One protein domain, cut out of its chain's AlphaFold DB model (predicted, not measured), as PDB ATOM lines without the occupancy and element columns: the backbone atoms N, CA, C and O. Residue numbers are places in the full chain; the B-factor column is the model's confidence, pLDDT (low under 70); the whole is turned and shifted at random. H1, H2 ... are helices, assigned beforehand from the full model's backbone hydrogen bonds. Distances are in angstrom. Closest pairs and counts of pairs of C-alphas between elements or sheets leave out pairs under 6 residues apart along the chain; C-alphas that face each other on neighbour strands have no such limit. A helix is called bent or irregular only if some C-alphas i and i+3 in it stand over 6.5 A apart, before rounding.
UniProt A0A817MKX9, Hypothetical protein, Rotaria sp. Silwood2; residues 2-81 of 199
ATOM      1  N   TYR A   2     144.604 127.318 148.691       73.38
ATOM      2  CA  TYR A   2     145.467 126.120 148.632       73.38
ATOM      3  C   TYR A   2     146.978 126.484 148.635       73.38
ATOM      4  O   TYR A   2     147.270 127.680 148.670       73.38
ATOM      5  N   PRO A   3     147.935 125.526 148.622       70.75
ATOM      6  CA  PRO A   3     149.352 125.836 148.375       70.75
ATOM      7  C   PRO A   3     149.545 126.702 147.119       70.75
ATOM      8  O   PRO A   3     148.795 126.554 146.158       70.75
ATOM      9  N   ASP A   4     150.505 127.624 147.150       72.19
ATOM     10  CA  ASP A   4     150.719 128.668 146.134       72.19
ATOM     11  C   ASP A   4     149.473 129.538 145.854       72.19
ATOM     12  O   ASP A   4     149.234 130.018 144.745       72.19
ATOM     13  N   SER A   5     148.611 129.744 146.861       61.84
ATOM     14  CA  SER A   5     147.461 130.641 146.712       61.84
ATOM     15  C   SER A   5     147.007 131.317 148.010       61.84
ATOM     16  O   SER A   5     146.972 130.713 149.080       61.84
ATOM     17  N   ARG A   6     146.580 132.584 147.871       67.25
ATOM     18  CA  ARG A   6     146.140 133.515 148.934       67.25
ATOM     19  C   ARG A   6     147.159 133.710 150.083       67.25
ATOM     20  O   ARG A   6     148.059 132.918 150.314       67.25
ATOM     21  N   HIS A   7     147.005 134.817 150.817       61.84
ATOM     22  CA  HIS A   7     147.632 135.073 152.129       61.84
ATOM     23  C   HIS A   7     149.139 134.751 152.264       61.84
ATOM     24  O   HIS A   7     149.555 134.148 153.247       61.84
ATOM     25  N   GLY A   8     149.971 135.180 151.309       62.53
ATOM     26  CA  GLY A   8     151.435 135.096 151.432       62.53
ATOM     27  C   GLY A   8     152.056 133.732 151.105       62.53
ATOM     28  O   GLY A   8     153.262 133.574 151.289       62.53
ATOM     29  N   SER A   9     151.262 132.782 150.601       65.94
ATOM     30  CA  SER A   9     151.771 131.533 150.029       65.94
ATOM     31  C   SER A   9     152.658 131.815 148.806       65.94
ATOM     32  O   SER A   9     152.385 132.746 148.043       65.94
ATOM     33  N   ARG A  10     153.752 131.061 148.667       76.38
ATOM     34  CA  ARG A  10     154.804 131.258 147.655       76.38
ATOM     35  C   ARG A  10     154.799 130.120 146.624       76.38
ATOM     36  O   ARG A  10     154.442 129.004 146.992       76.38
ATOM     37  N   PRO A  11     155.366 130.326 145.420       71.81
ATOM     38  CA  PRO A  11     155.502 129.263 144.413       71.81
ATOM     39  C   PRO A  11     156.232 128.005 144.905       71.81
ATOM     40  O   PRO A  11     155.959 126.895 144.456       71.81
ATOM     41  N   THR A  12     157.139 128.154 145.875       80.62
ATOM     42  CA  THR A  12     157.845 127.036 146.525       80.62
ATOM     43  C   THR A  12     156.931 126.131 147.353       80.62
ATOM     44  O   THR A  12     157.282 124.981 147.616       80.62
ATOM     45  N   ASP A  13     155.754 126.612 147.764       80.31
ATOM     46  CA  ASP A  13     154.834 125.866 148.626       80.31
ATOM     47  C   ASP A  13     154.253 124.640 147.925       80.31
ATOM     48  O   ASP A  13     153.927 123.662 148.594       80.31
ATOM     49  N   LYS A  14     154.200 124.649 146.588       80.81
ATOM     50  CA  LYS A  14     153.854 123.475 145.783       80.81
ATOM     51  C   LYS A  14     154.772 122.290 146.106       80.81
ATOM     52  O   LYS A  14     154.301 121.214 146.470       80.81
ATOM     53  N   GLN A  15     156.083 122.515 146.043       80.62
ATOM     54  CA  GLN A  15     157.088 121.487 146.313       80.62
ATOM     55  C   GLN A  15     157.146 121.134 147.807       80.62
ATOM     56  O   GLN A  15     157.269 119.964 148.172       80.62
ATOM     57  N   HIS A  16     157.011 122.126 148.694       84.19
ATOM     58  CA  HIS A  16     156.968 121.878 150.139       84.19
ATOM     59  C   HIS A  16     155.761 121.030 150.549       84.19
ATOM     60  O   HIS A  16     155.894 120.163 151.410       84.19
ATOM     61  N   PHE A  17     154.606 121.232 149.914       83.31
ATOM     62  CA  PHE A  17     153.426 120.413 150.151       83.31
ATOM     63  C   PHE A  17     153.663 118.955 149.734       83.31
ATOM     64  O   PHE A  17     153.363 118.049 150.513       83.31
ATOM     65  N   THR A  18     154.284 118.712 148.572       80.94
ATOM     66  CA  THR A  18     154.702 117.357 148.168       80.94
ATOM     67  C   THR A  18     155.641 116.728 149.201       80.94
ATOM     68  O   THR A  18     155.413 115.596 149.634       80.94
ATOM     69  N   ASN A  19     156.671 117.457 149.638       82.38
ATOM     70  CA  ASN A  19     157.643 116.957 150.615       82.38
ATOM     71  C   ASN A  19     156.980 116.605 151.953       82.38
ATOM     72  O   ASN A  19     157.212 115.519 152.482       82.38
ATOM     73  N   LEU A  20     156.084 117.464 152.445       85.69
ATOM     74  CA  LEU A  20     155.306 117.210 153.656       85.69
ATOM     75  C   LEU A  20     154.489 115.913 153.542       85.69
ATOM     76  O   LEU A  20     154.493 115.097 154.463       85.69
ATOM     77  N   LEU A  21     153.813 115.682 152.410       83.44
ATOM     78  CA  LEU A  21     153.046 114.450 152.194       83.44
ATOM     79  C   LEU A  21     153.946 113.204 152.169       83.44
ATOM     80  O   LEU A  21     153.562 112.163 152.709       83.44
ATOM     81  N   ILE A  22     155.142 113.298 151.580       79.69
ATOM     82  CA  ILE A  22     156.130 112.209 151.574       79.69
ATOM     83  C   ILE A  22     156.595 111.896 153.002       79.69
ATOM     84  O   ILE A  22     156.631 110.726 153.394       79.69
ATOM     85  N   GLU A  23     156.934 112.918 153.787       87.69
ATOM     86  CA  GLU A  23     157.385 112.772 155.174       87.69
ATOM     87  C   GLU A  23     156.293 112.181 156.070       87.69
ATOM     88  O   GLU A  23     156.536 111.183 156.754       87.69
ATOM     89  N   LEU A  24     155.066 112.703 155.989       86.38
ATOM     90  CA  LEU A  24     153.915 112.165 156.717       86.38
ATOM     91  C   LEU A  24     153.641 110.711 156.330       86.38
ATOM     92  O   LEU A  24     153.443 109.864 157.201       86.38
ATOM     93  N   LYS A  25     153.690 110.374 155.034       83.94
ATOM     94  CA  LYS A  25     153.469 108.994 154.586       83.94
ATOM     95  C   LYS A  25     154.522 108.036 155.143       83.94
ATOM     96  O   LYS A  25     154.180 106.904 155.490       83.94
ATOM     97  N   ARG A  26     155.784 108.468 155.233       86.06
ATOM     98  CA  ARG A  26     156.864 107.688 155.858       86.06
ATOM     99  C   ARG A  26     156.624 107.515 157.355       86.06
ATOM    100  O   ARG A  26     156.687 106.385 157.829       86.06
ATOM    101  N   ALA A  27     156.288 108.592 158.062       88.19
ATOM    102  CA  ALA A  27     156.022 108.572 159.500       88.19
ATOM    103  C   ALA A  27     154.814 107.695 159.871       88.19
ATOM    104  O   ALA A  27     154.811 107.042 160.909       88.19
ATOM    105  N   PHE A  28     153.798 107.639 159.010       91.12
ATOM    106  CA  PHE A  28     152.564 106.885 159.246       91.12
ATOM    107  C   PHE A  28     152.672 105.397 158.903       91.12
ATOM    108  O   PHE A  28     151.853 104.597 159.359       91.12
ATOM    109  N   ARG A  29     153.684 105.001 158.117       88.12
ATOM    110  CA  ARG A  29     153.855 103.622 157.637       88.12
ATOM    111  C   ARG A  29     153.974 102.582 158.764       88.12
ATOM    112  O   ARG A  29     153.298 101.564 158.639       88.12
ATOM    113  N   PRO A  30     154.751 102.795 159.847       91.44
ATOM    114  CA  PRO A  30     154.861 101.818 160.937       91.44
ATOM    115  C   PRO A  30     153.547 101.594 161.696       91.44
ATOM    116  O   PRO A  30     153.347 100.528 162.266       91.44
ATOM    117  N   PHE A  31     152.648 102.582 161.682       91.19
ATOM    118  CA  PHE A  31     151.379 102.559 162.415       91.19
ATOM    119  C   PHE A  31     150.180 102.161 161.548       91.19
ATOM    120  O   PHE A  31     149.059 102.096 162.044       91.19
ATOM    121  N   ASN A  32     150.398 101.920 160.251       85.44
ATOM    122  CA  ASN A  32     149.341 101.654 159.276       85.44
ATOM    123  C   ASN A  32     148.259 102.757 159.224       85.44
ATOM    124  O   ASN A  32     147.081 102.481 158.998       85.44
ATOM    125  N   PHE A  33     148.641 104.020 159.437       82.75
ATOM    126  CA  PHE A  33     147.697 105.136 159.348       82.75
ATOM    127  C   PHE A  33     147.398 105.528 157.897       82.75
ATOM    128  O   PHE A  33     148.258 105.481 157.006       82.75
ATOM    129  N   LEU A  34     146.154 105.959 157.672       79.25
ATOM    130  CA  LEU A  34     145.721 106.565 156.417       79.25
ATOM    131  C   LEU A  34     146.216 108.014 156.332       79.25
ATOM    132  O   LEU A  34     146.259 108.733 157.326       79.25
ATOM    133  N   LEU A  35     146.563 108.443 155.119       80.81
ATOM    134  CA  LEU A  35     146.875 109.832 154.797       80.81
ATOM    135  C   LEU A  35     145.952 110.266 153.661       80.81
ATOM    136  O   LEU A  35     145.959 109.650 152.595       80.81
ATOM    137  N   THR A  36     145.174 111.316 153.897       81.81
ATOM    138  CA  THR A  36     144.228 111.899 152.937       81.81
ATOM    139  C   THR A  36     144.409 113.411 152.896       81.81
ATOM    140  O   THR A  36     144.774 114.006 153.908       81.81
ATOM    141  N   ALA A  37     144.106 114.040 151.762       82.12
ATOM    142  CA  ALA A  37     144.134 115.492 151.617       82.12
ATOM    143  C   ALA A  37     142.865 115.983 150.910       82.12
ATOM    144  O   ALA A  37     142.418 115.366 149.944       82.12
ATOM    145  N   ALA A  38     142.303 117.100 151.378       82.81
ATOM    146  CA  ALA A  38     141.288 117.842 150.638       82.81
ATOM    147  C   ALA A  38     141.994 118.752 149.622       82.81
ATOM    148  O   ALA A  38     142.854 119.549 149.997       82.81
ATOM    149  N   VAL A  39     141.654 118.609 148.340       81.69
ATOM    150  CA  VAL A  39     142.344 119.280 147.228       81.69
ATOM    151  C   VAL A  39     141.411 120.204 146.449       81.69
ATOM    152  O   VAL A  39     140.187 120.110 146.535       81.69
ATOM    153  N   GLY A  40     142.001 121.117 145.680       79.94
ATOM    154  CA  GLY A  40     141.267 122.080 144.865       79.94
ATOM    155  C   GLY A  40     140.590 121.450 143.649       79.94
ATOM    156  O   GLY A  40     141.073 120.471 143.088       79.94
ATOM    157  N   ALA A  41     139.473 122.043 143.226       80.19
ATOM    158  CA  ALA A  41     138.682 121.560 142.089       80.19
ATOM    159  C   ALA A  41     138.864 122.391 140.802       80.19
ATOM    160  O   ALA A  41     138.591 121.896 139.712       80.19
ATOM    161  N   GLY A  42     139.320 123.644 140.898       77.94
ATOM    162  CA  GLY A  42     139.497 124.520 139.735       77.94
ATOM    163  C   GLY A  42     140.866 124.353 139.077       77.94
ATOM    164  O   GLY A  42     141.870 124.287 139.782       77.94
ATOM    165  N   LYS A  43     140.925 124.361 137.738       78.81
ATOM    166  CA  LYS A  43     142.167 124.174 136.960       78.81
ATOM    167  C   LYS A  43     143.345 125.014 137.460       78.81
ATOM    168  O   LYS A  43     144.409 124.476 137.733       78.81
ATOM    169  N   SER A  44     143.141 126.325 137.608       77.12
ATOM    170  CA  SER A  44     144.194 127.263 138.022       77.12
ATOM    171  C   SER A  44     144.766 126.925 139.396       77.12
ATOM    172  O   SER A  44     145.971 126.983 139.598       77.12
ATOM    173  N   THR A  45     143.901 126.522 140.327       79.19
ATOM    174  CA  THR A  45     144.314 126.023 141.636       79.19
ATOM    175  C   THR A  45     145.062 124.706 141.514       79.19
ATOM    176  O   THR A  45     146.090 124.543 142.158       79.19
ATOM    177  N   ILE A  46     144.548 123.764 140.720       80.00
ATOM    178  CA  ILE A  46     145.144 122.435 140.599       80.00
ATOM    179  C   ILE A  46     146.574 122.543 140.053       80.00
ATOM    180  O   ILE A  46     147.502 121.984 140.634       80.00
ATOM    181  N   ASP A  47     146.749 123.318 138.983       79.69
ATOM    182  CA  ASP A  47     148.029 123.484 138.297       79.69
ATOM    183  C   ASP A  47     149.068 124.215 139.155       79.69
ATOM    184  O   ASP A  47     150.250 123.857 139.128       79.69
ATOM    185  N   ALA A  48     148.643 125.217 139.930       76.69
ATOM    186  CA  ALA A  48     149.525 125.964 140.825       76.69
ATOM    187  C   ALA A  48     149.891 125.156 142.081       76.69
ATOM    188  O   ALA A  48     151.053 125.108 142.468       76.69
ATOM    189  N   ALA A  49     148.925 124.463 142.687       75.62
ATOM    190  CA  ALA A  49     149.076 123.935 144.040       75.62
ATOM    191  C   ALA A  49     149.632 122.504 144.129       75.62
ATOM    192  O   ALA A  49     150.146 122.137 145.185       75.62
ATOM    193  N   TYR A  50     149.522 121.679 143.074       78.69
ATOM    194  CA  TYR A  50     149.809 120.238 143.178       78.69
ATOM    195  C   TYR A  50     150.733 119.704 142.080       78.69
ATOM    196  O   TYR A  50     150.604 120.030 140.898       78.69
ATOM    197  N   GLU A  51     151.676 118.849 142.472       75.06
ATOM    198  CA  GLU A  51     152.494 118.057 141.551       75.06
ATOM    199  C   GLU A  51     151.754 116.759 141.210       75.06
ATOM    200  O   GLU A  51     151.766 115.793 141.970       75.06
ATOM    201  N   ILE A  52     151.079 116.750 140.060       67.56
ATOM    202  CA  ILE A  52     150.398 115.572 139.509       67.56
ATOM    203  C   ILE A  52     151.154 115.154 138.234       67.56
ATOM    204  O   ILE A  52     151.550 116.047 137.475       67.56
ATOM    205  N   PRO A  53     151.407 113.855 137.976       54.53
ATOM    206  CA  PRO A  53     152.119 113.413 136.775       54.53
ATOM    207  C   PRO A  53     151.383 113.821 135.489       54.53
ATOM    208  O   PRO A  53     150.437 113.170 135.059       54.53
ATOM    209  N   GLN A  54     151.809 114.918 134.862       43.97
ATOM    210  CA  GLN A  54     151.078 115.512 133.745       43.97
ATOM    211  C   GLN A  54     150.975 114.560 132.546       43.97
ATOM    212  O   GLN A  54     151.990 114.126 131.997       43.97
ATOM    213  N   SER A  55     149.751 114.339 132.061       44.12
ATOM    214  CA  SER A  55     149.515 113.962 130.667       44.12
ATOM    215  C   SER A  55     148.893 115.173 129.963       44.12
ATOM    216  O   SER A  55     147.937 115.780 130.445       44.12
ATOM    217  N   ARG A  56     149.519 115.634 128.872       43.34
ATOM    218  CA  ARG A  56     149.111 116.866 128.179       43.34
ATOM    219  C   ARG A  56     147.793 116.651 127.441       43.34
ATOM    220  O   ARG A  56     147.793 116.012 126.392       43.34
ATOM    221  N   GLN A  57     146.719 117.286 127.900       47.41
ATOM    222  CA  GLN A  57     145.600 117.657 127.033       47.41
ATOM    223  C   GLN A  57     145.196 119.119 127.259       47.41
ATOM    224  O   GLN A  57     145.029 119.577 128.389       47.41
ATOM    225  N   ASN A  58     145.090 119.853 126.149       44.78
ATOM    226  CA  ASN A  58     144.697 121.258 126.082       44.78
ATOM    227  C   ASN A  58     143.177 121.352 125.903       44.78
ATOM    228  O   ASN A  58     142.703 121.225 124.778       44.78
ATOM    229  N   ASP A  59     142.430 121.638 126.970       50.69
ATOM    230  CA  ASP A  59     141.013 122.006 126.863       50.69
ATOM    231  C   ASP A  59     140.810 123.478 127.254       50.69
ATOM    232  O   ASP A  59     140.763 123.850 128.425       50.69
ATOM    233  N   ASN A  60     140.690 124.330 126.232       44.94
ATOM    234  CA  ASN A  60     140.607 125.794 126.324       44.94
ATOM    235  C   ASN A  60     139.171 126.333 126.526       44.94
ATOM    236  O   ASN A  60     138.841 127.411 126.035       44.94
ATOM    237  N   LYS A  61     138.286 125.619 127.233       46.31
ATOM    238  CA  LYS A  61     136.926 126.115 127.541       46.31
ATOM    239  C   LYS A  61     136.721 126.243 129.051       46.31
ATOM    240  O   LYS A  61     136.253 125.314 129.699       46.31
ATOM    241  N   LEU A  62     137.073 127.415 129.590       47.31
ATOM    242  CA  LEU A  62     136.992 127.767 131.018       47.31
ATOM    243  C   LEU A  62     135.586 127.589 131.623       47.31
ATOM    244  O   LEU A  62     135.487 127.153 132.765       47.31
ATOM    245  N   ASP A  63     134.511 127.803 130.855       46.22
ATOM    246  CA  ASP A  63     133.133 127.660 131.364       46.22
ATOM    247  C   ASP A  63     132.718 126.197 131.604       46.22
ATOM    248  O   ASP A  63     131.893 125.917 132.468       46.22
ATOM    249  N   LYS A  64     133.349 125.231 130.917       51.00
ATOM    250  CA  LYS A  64     133.184 123.796 131.226       51.00
ATOM    251  C   LYS A  64     134.070 123.334 132.389       51.00
ATOM    252  O   LYS A  64     133.847 122.246 132.918       51.00
ATOM    253  N   ALA A  65     135.046 124.148 132.800       56.00
ATOM    254  CA  ALA A  65     136.088 123.774 133.756       56.00
ATOM    255  C   ALA A  65     135.704 123.948 135.238       56.00
ATOM    256  O   ALA A  65     136.502 123.637 136.123       56.00
ATOM    257  N   LEU A  66     134.494 124.436 135.534       69.38
ATOM    258  CA  LEU A  66     133.988 124.637 136.900       69.38
ATOM    259  C   LEU A  66     132.838 123.681 137.243       69.38
ATOM    260  O   LEU A  66     131.926 124.026 137.993       69.38
ATOM    261  N   THR A  67     132.880 122.467 136.698       78.75
ATOM    262  CA  THR A  67     131.928 121.400 137.019       78.75
ATOM    263  C   THR A  67     132.620 120.260 137.751       78.75
ATOM    264  O   THR A  67     133.814 120.014 137.583       78.75
ATOM    265  N   GLN A  68     131.847 119.524 138.545       79.00
ATOM    266  CA  GLN A  68     132.347 118.374 139.289       79.00
ATOM    267  C   GLN A  68     132.870 117.257 138.369       79.00
ATOM    268  O   GLN A  68     133.908 116.671 138.672       79.00
ATOM    269  N   ASP A  69     132.199 116.998 137.238       82.06
ATOM    270  CA  ASP A  69     132.654 116.019 136.236       82.06
ATOM    271  C   ASP A  69     134.007 116.420 135.644       82.06
ATOM    272  O   ASP A  69     134.940 115.614 135.641       82.06
ATOM    273  N   TRP A  70     134.142 117.681 135.223       82.75
ATOM    274  CA  TRP A  70     135.392 118.172 134.657       82.75
ATOM    275  C   TRP A  70     136.542 118.069 135.660       82.75
ATOM    276  O   TRP A  70     137.595 117.533 135.318       82.75
ATOM    277  N   SER A  71     136.340 118.509 136.909       83.06
ATOM    278  CA  SER A  71     137.379 118.458 137.943       83.06
ATOM    279  C   SER A  71     137.860 117.031 138.198       83.06
ATOM    280  O   SER A  71     139.067 116.795 138.243       83.06
ATOM    281  N   VAL A  72     136.945 116.064 138.333       84.69
ATOM    282  CA  VAL A  72     137.315 114.659 138.568       84.69
ATOM    283  C   VAL A  72     138.086 114.091 137.380       84.69
ATOM    284  O   VAL A  72     139.153 113.506 137.568       84.69
ATOM    285  N   ARG A  73     137.606 114.315 136.152       83.56
ATOM    286  CA  ARG A  73     138.314 113.885 134.937       83.56
ATOM    287  C   ARG A  73     139.689 114.526 134.822       83.56
ATOM    288  O   ARG A  73     140.633 113.843 134.442       83.56
ATOM    289  N   TYR A  74     139.823 115.802 135.178       83.38
ATOM    290  CA  TYR A  74     141.104 116.499 135.141       83.38
ATOM    291  C   TYR A  74     142.120 115.854 136.086       83.38
ATOM    292  O   TYR A  74     143.245 115.582 135.672       83.38
ATOM    293  N   TRP A  75     141.719 115.545 137.321       84.88
ATOM    294  CA  TRP A  75     142.572 114.828 138.272       84.88
ATOM    295  C   TRP A  75     143.003 113.457 137.735       84.88
ATOM    296  O   TRP A  75     144.192 113.136 137.783       84.88
ATOM    297  N   ILE A  76     142.069 112.676 137.179       84.50
ATOM    298  CA  ILE A  76     142.356 111.342 136.619       84.50
ATOM    299  C   ILE A  76     143.309 111.434 135.425       84.50
ATOM    300  O   ILE A  76     144.342 110.766 135.394       84.50
ATOM    301  N   ASN A  77     142.999 112.303 134.463       83.94
ATOM    302  CA  ASN A  77     143.794 112.474 133.248       83.94
ATOM    303  C   ASN A  77     145.207 112.993 133.552       83.94
ATOM    304  O   ASN A  77     146.134 112.717 132.798       83.94
ATOM    305  N   ASN A  78     145.403 113.693 134.669       81.44
ATOM    306  CA  ASN A  78     146.720 114.137 135.126       81.44
ATOM    307  C   ASN A  78     147.408 113.141 136.073       81.44
ATOM    308  O   ASN A  78     148.317 113.522 136.797       81.44
ATOM    309  N   GLY A  79     147.001 111.868 136.083       82.00
ATOM    310  CA  GLY A  79     147.736 110.792 136.755       82.00
ATOM    311  C   GLY A  79     147.256 110.453 138.167       82.00
ATOM    312  O   GLY A  79     147.860 109.602 138.824       82.00
ATOM    313  N   CYS A  80     146.171 111.063 138.655       82.69
ATOM    314  CA  CYS A  80     145.527 110.594 139.877       82.69
ATOM    315  C   CYS A  80     144.803 109.269 139.601       82.69
ATOM    316  O   CYS A  80     143.965 109.174 138.708       82.69
ATOM    317  N   SER A  81     145.109 108.229 140.375       83.81
ATOM    318  CA  SER A  81     144.382 106.962 140.275       83.81
ATOM    319  C   SER A  81     142.929 107.169 140.700       83.81
ATOM    320  O   SER A  81     142.675 107.677 141.793       83.81
TER     321      SER A  81
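What this domain is: This is residues 2 to 81 of the 199 residues of the protein "Hypothetical protein" of Rotaria sp. Silwood2 (UniProt A0A817MKX9). One long helix, H1, reaches out as an arm from a small body in which two short helices, H2 and H3, sit near each other among loops; residues 26 to 32, of which 26 to 31 belong to H1, stick out free. From the tip of that arm the link of residues 32 to 42 folds back to H2, and residues 50 to 67 swing in a wide arc from H2 to H3. The printed part has 80 residues with three named helices, in the order H1, H2, H3, and no named strand; the class is all helix, though under half of the residues, 36 of 80, are in named elements. It is only just loose, close to compact, with a radius of gyration of the C-alphas of 14.2 A, and the C-alphas span 44 by 31 by 20 A.

How they stand to each other: Begin with H1, residues 13 to 31, and look at its first residues, 13 to 14, which alone touch H2, residues 43 to 49. The two only just touch, with 3 pairs of C-alphas within 8 A; the closest C-alphas are those of Lys 14 and Ala 49, 5.1 A apart. Their lines stand at a steep tilt of 69 degrees, only just short of about perpendicular, and they run the same way. Go on from H2 to H3, residues 68 to 77: the two are close but not clearly touching, with the C-alphas of Lys 43 and Ser 71 the closest at 7.5 A. They run the same way at a steep tilt of 53 degrees. H1 and H3 are apart. In H2 and H3 every O i to N i+4 pair is within hydrogen-bond range; in H1 13 of 15 are.

Where its parts are: Find C-alpha 13 at (154.834, 125.866, 148.626); from there H1 runs 27.3 A to C-alpha 31 at (151.379, 102.559, 162.415). H1 is irregular, with C-alphas 27 and 30 lying 7.0 A apart, and its line is a rough one. H2, residues 43 to 49, measures 9.9 A from first to last C-alpha. H3, residues 68 to 77, measures 14.2 A and ends at C-alpha 77, at (143.794, 112.474, 133.248).

The domain as a whole: Look for the two C-alphas farthest apart at Pro 30 and Lys 61, 45.0 A from each other. The printed part runs from residue 2 to residue 81 and has no cut. Both links are long, with 11 residues between H1 and H2 and 18 between H2 and H3. The B-factor column gives a mean pLDDT of 74.7 for the printed part, and the model's confidence is low, under 70, at residues 5 to 9 and 52 to 66.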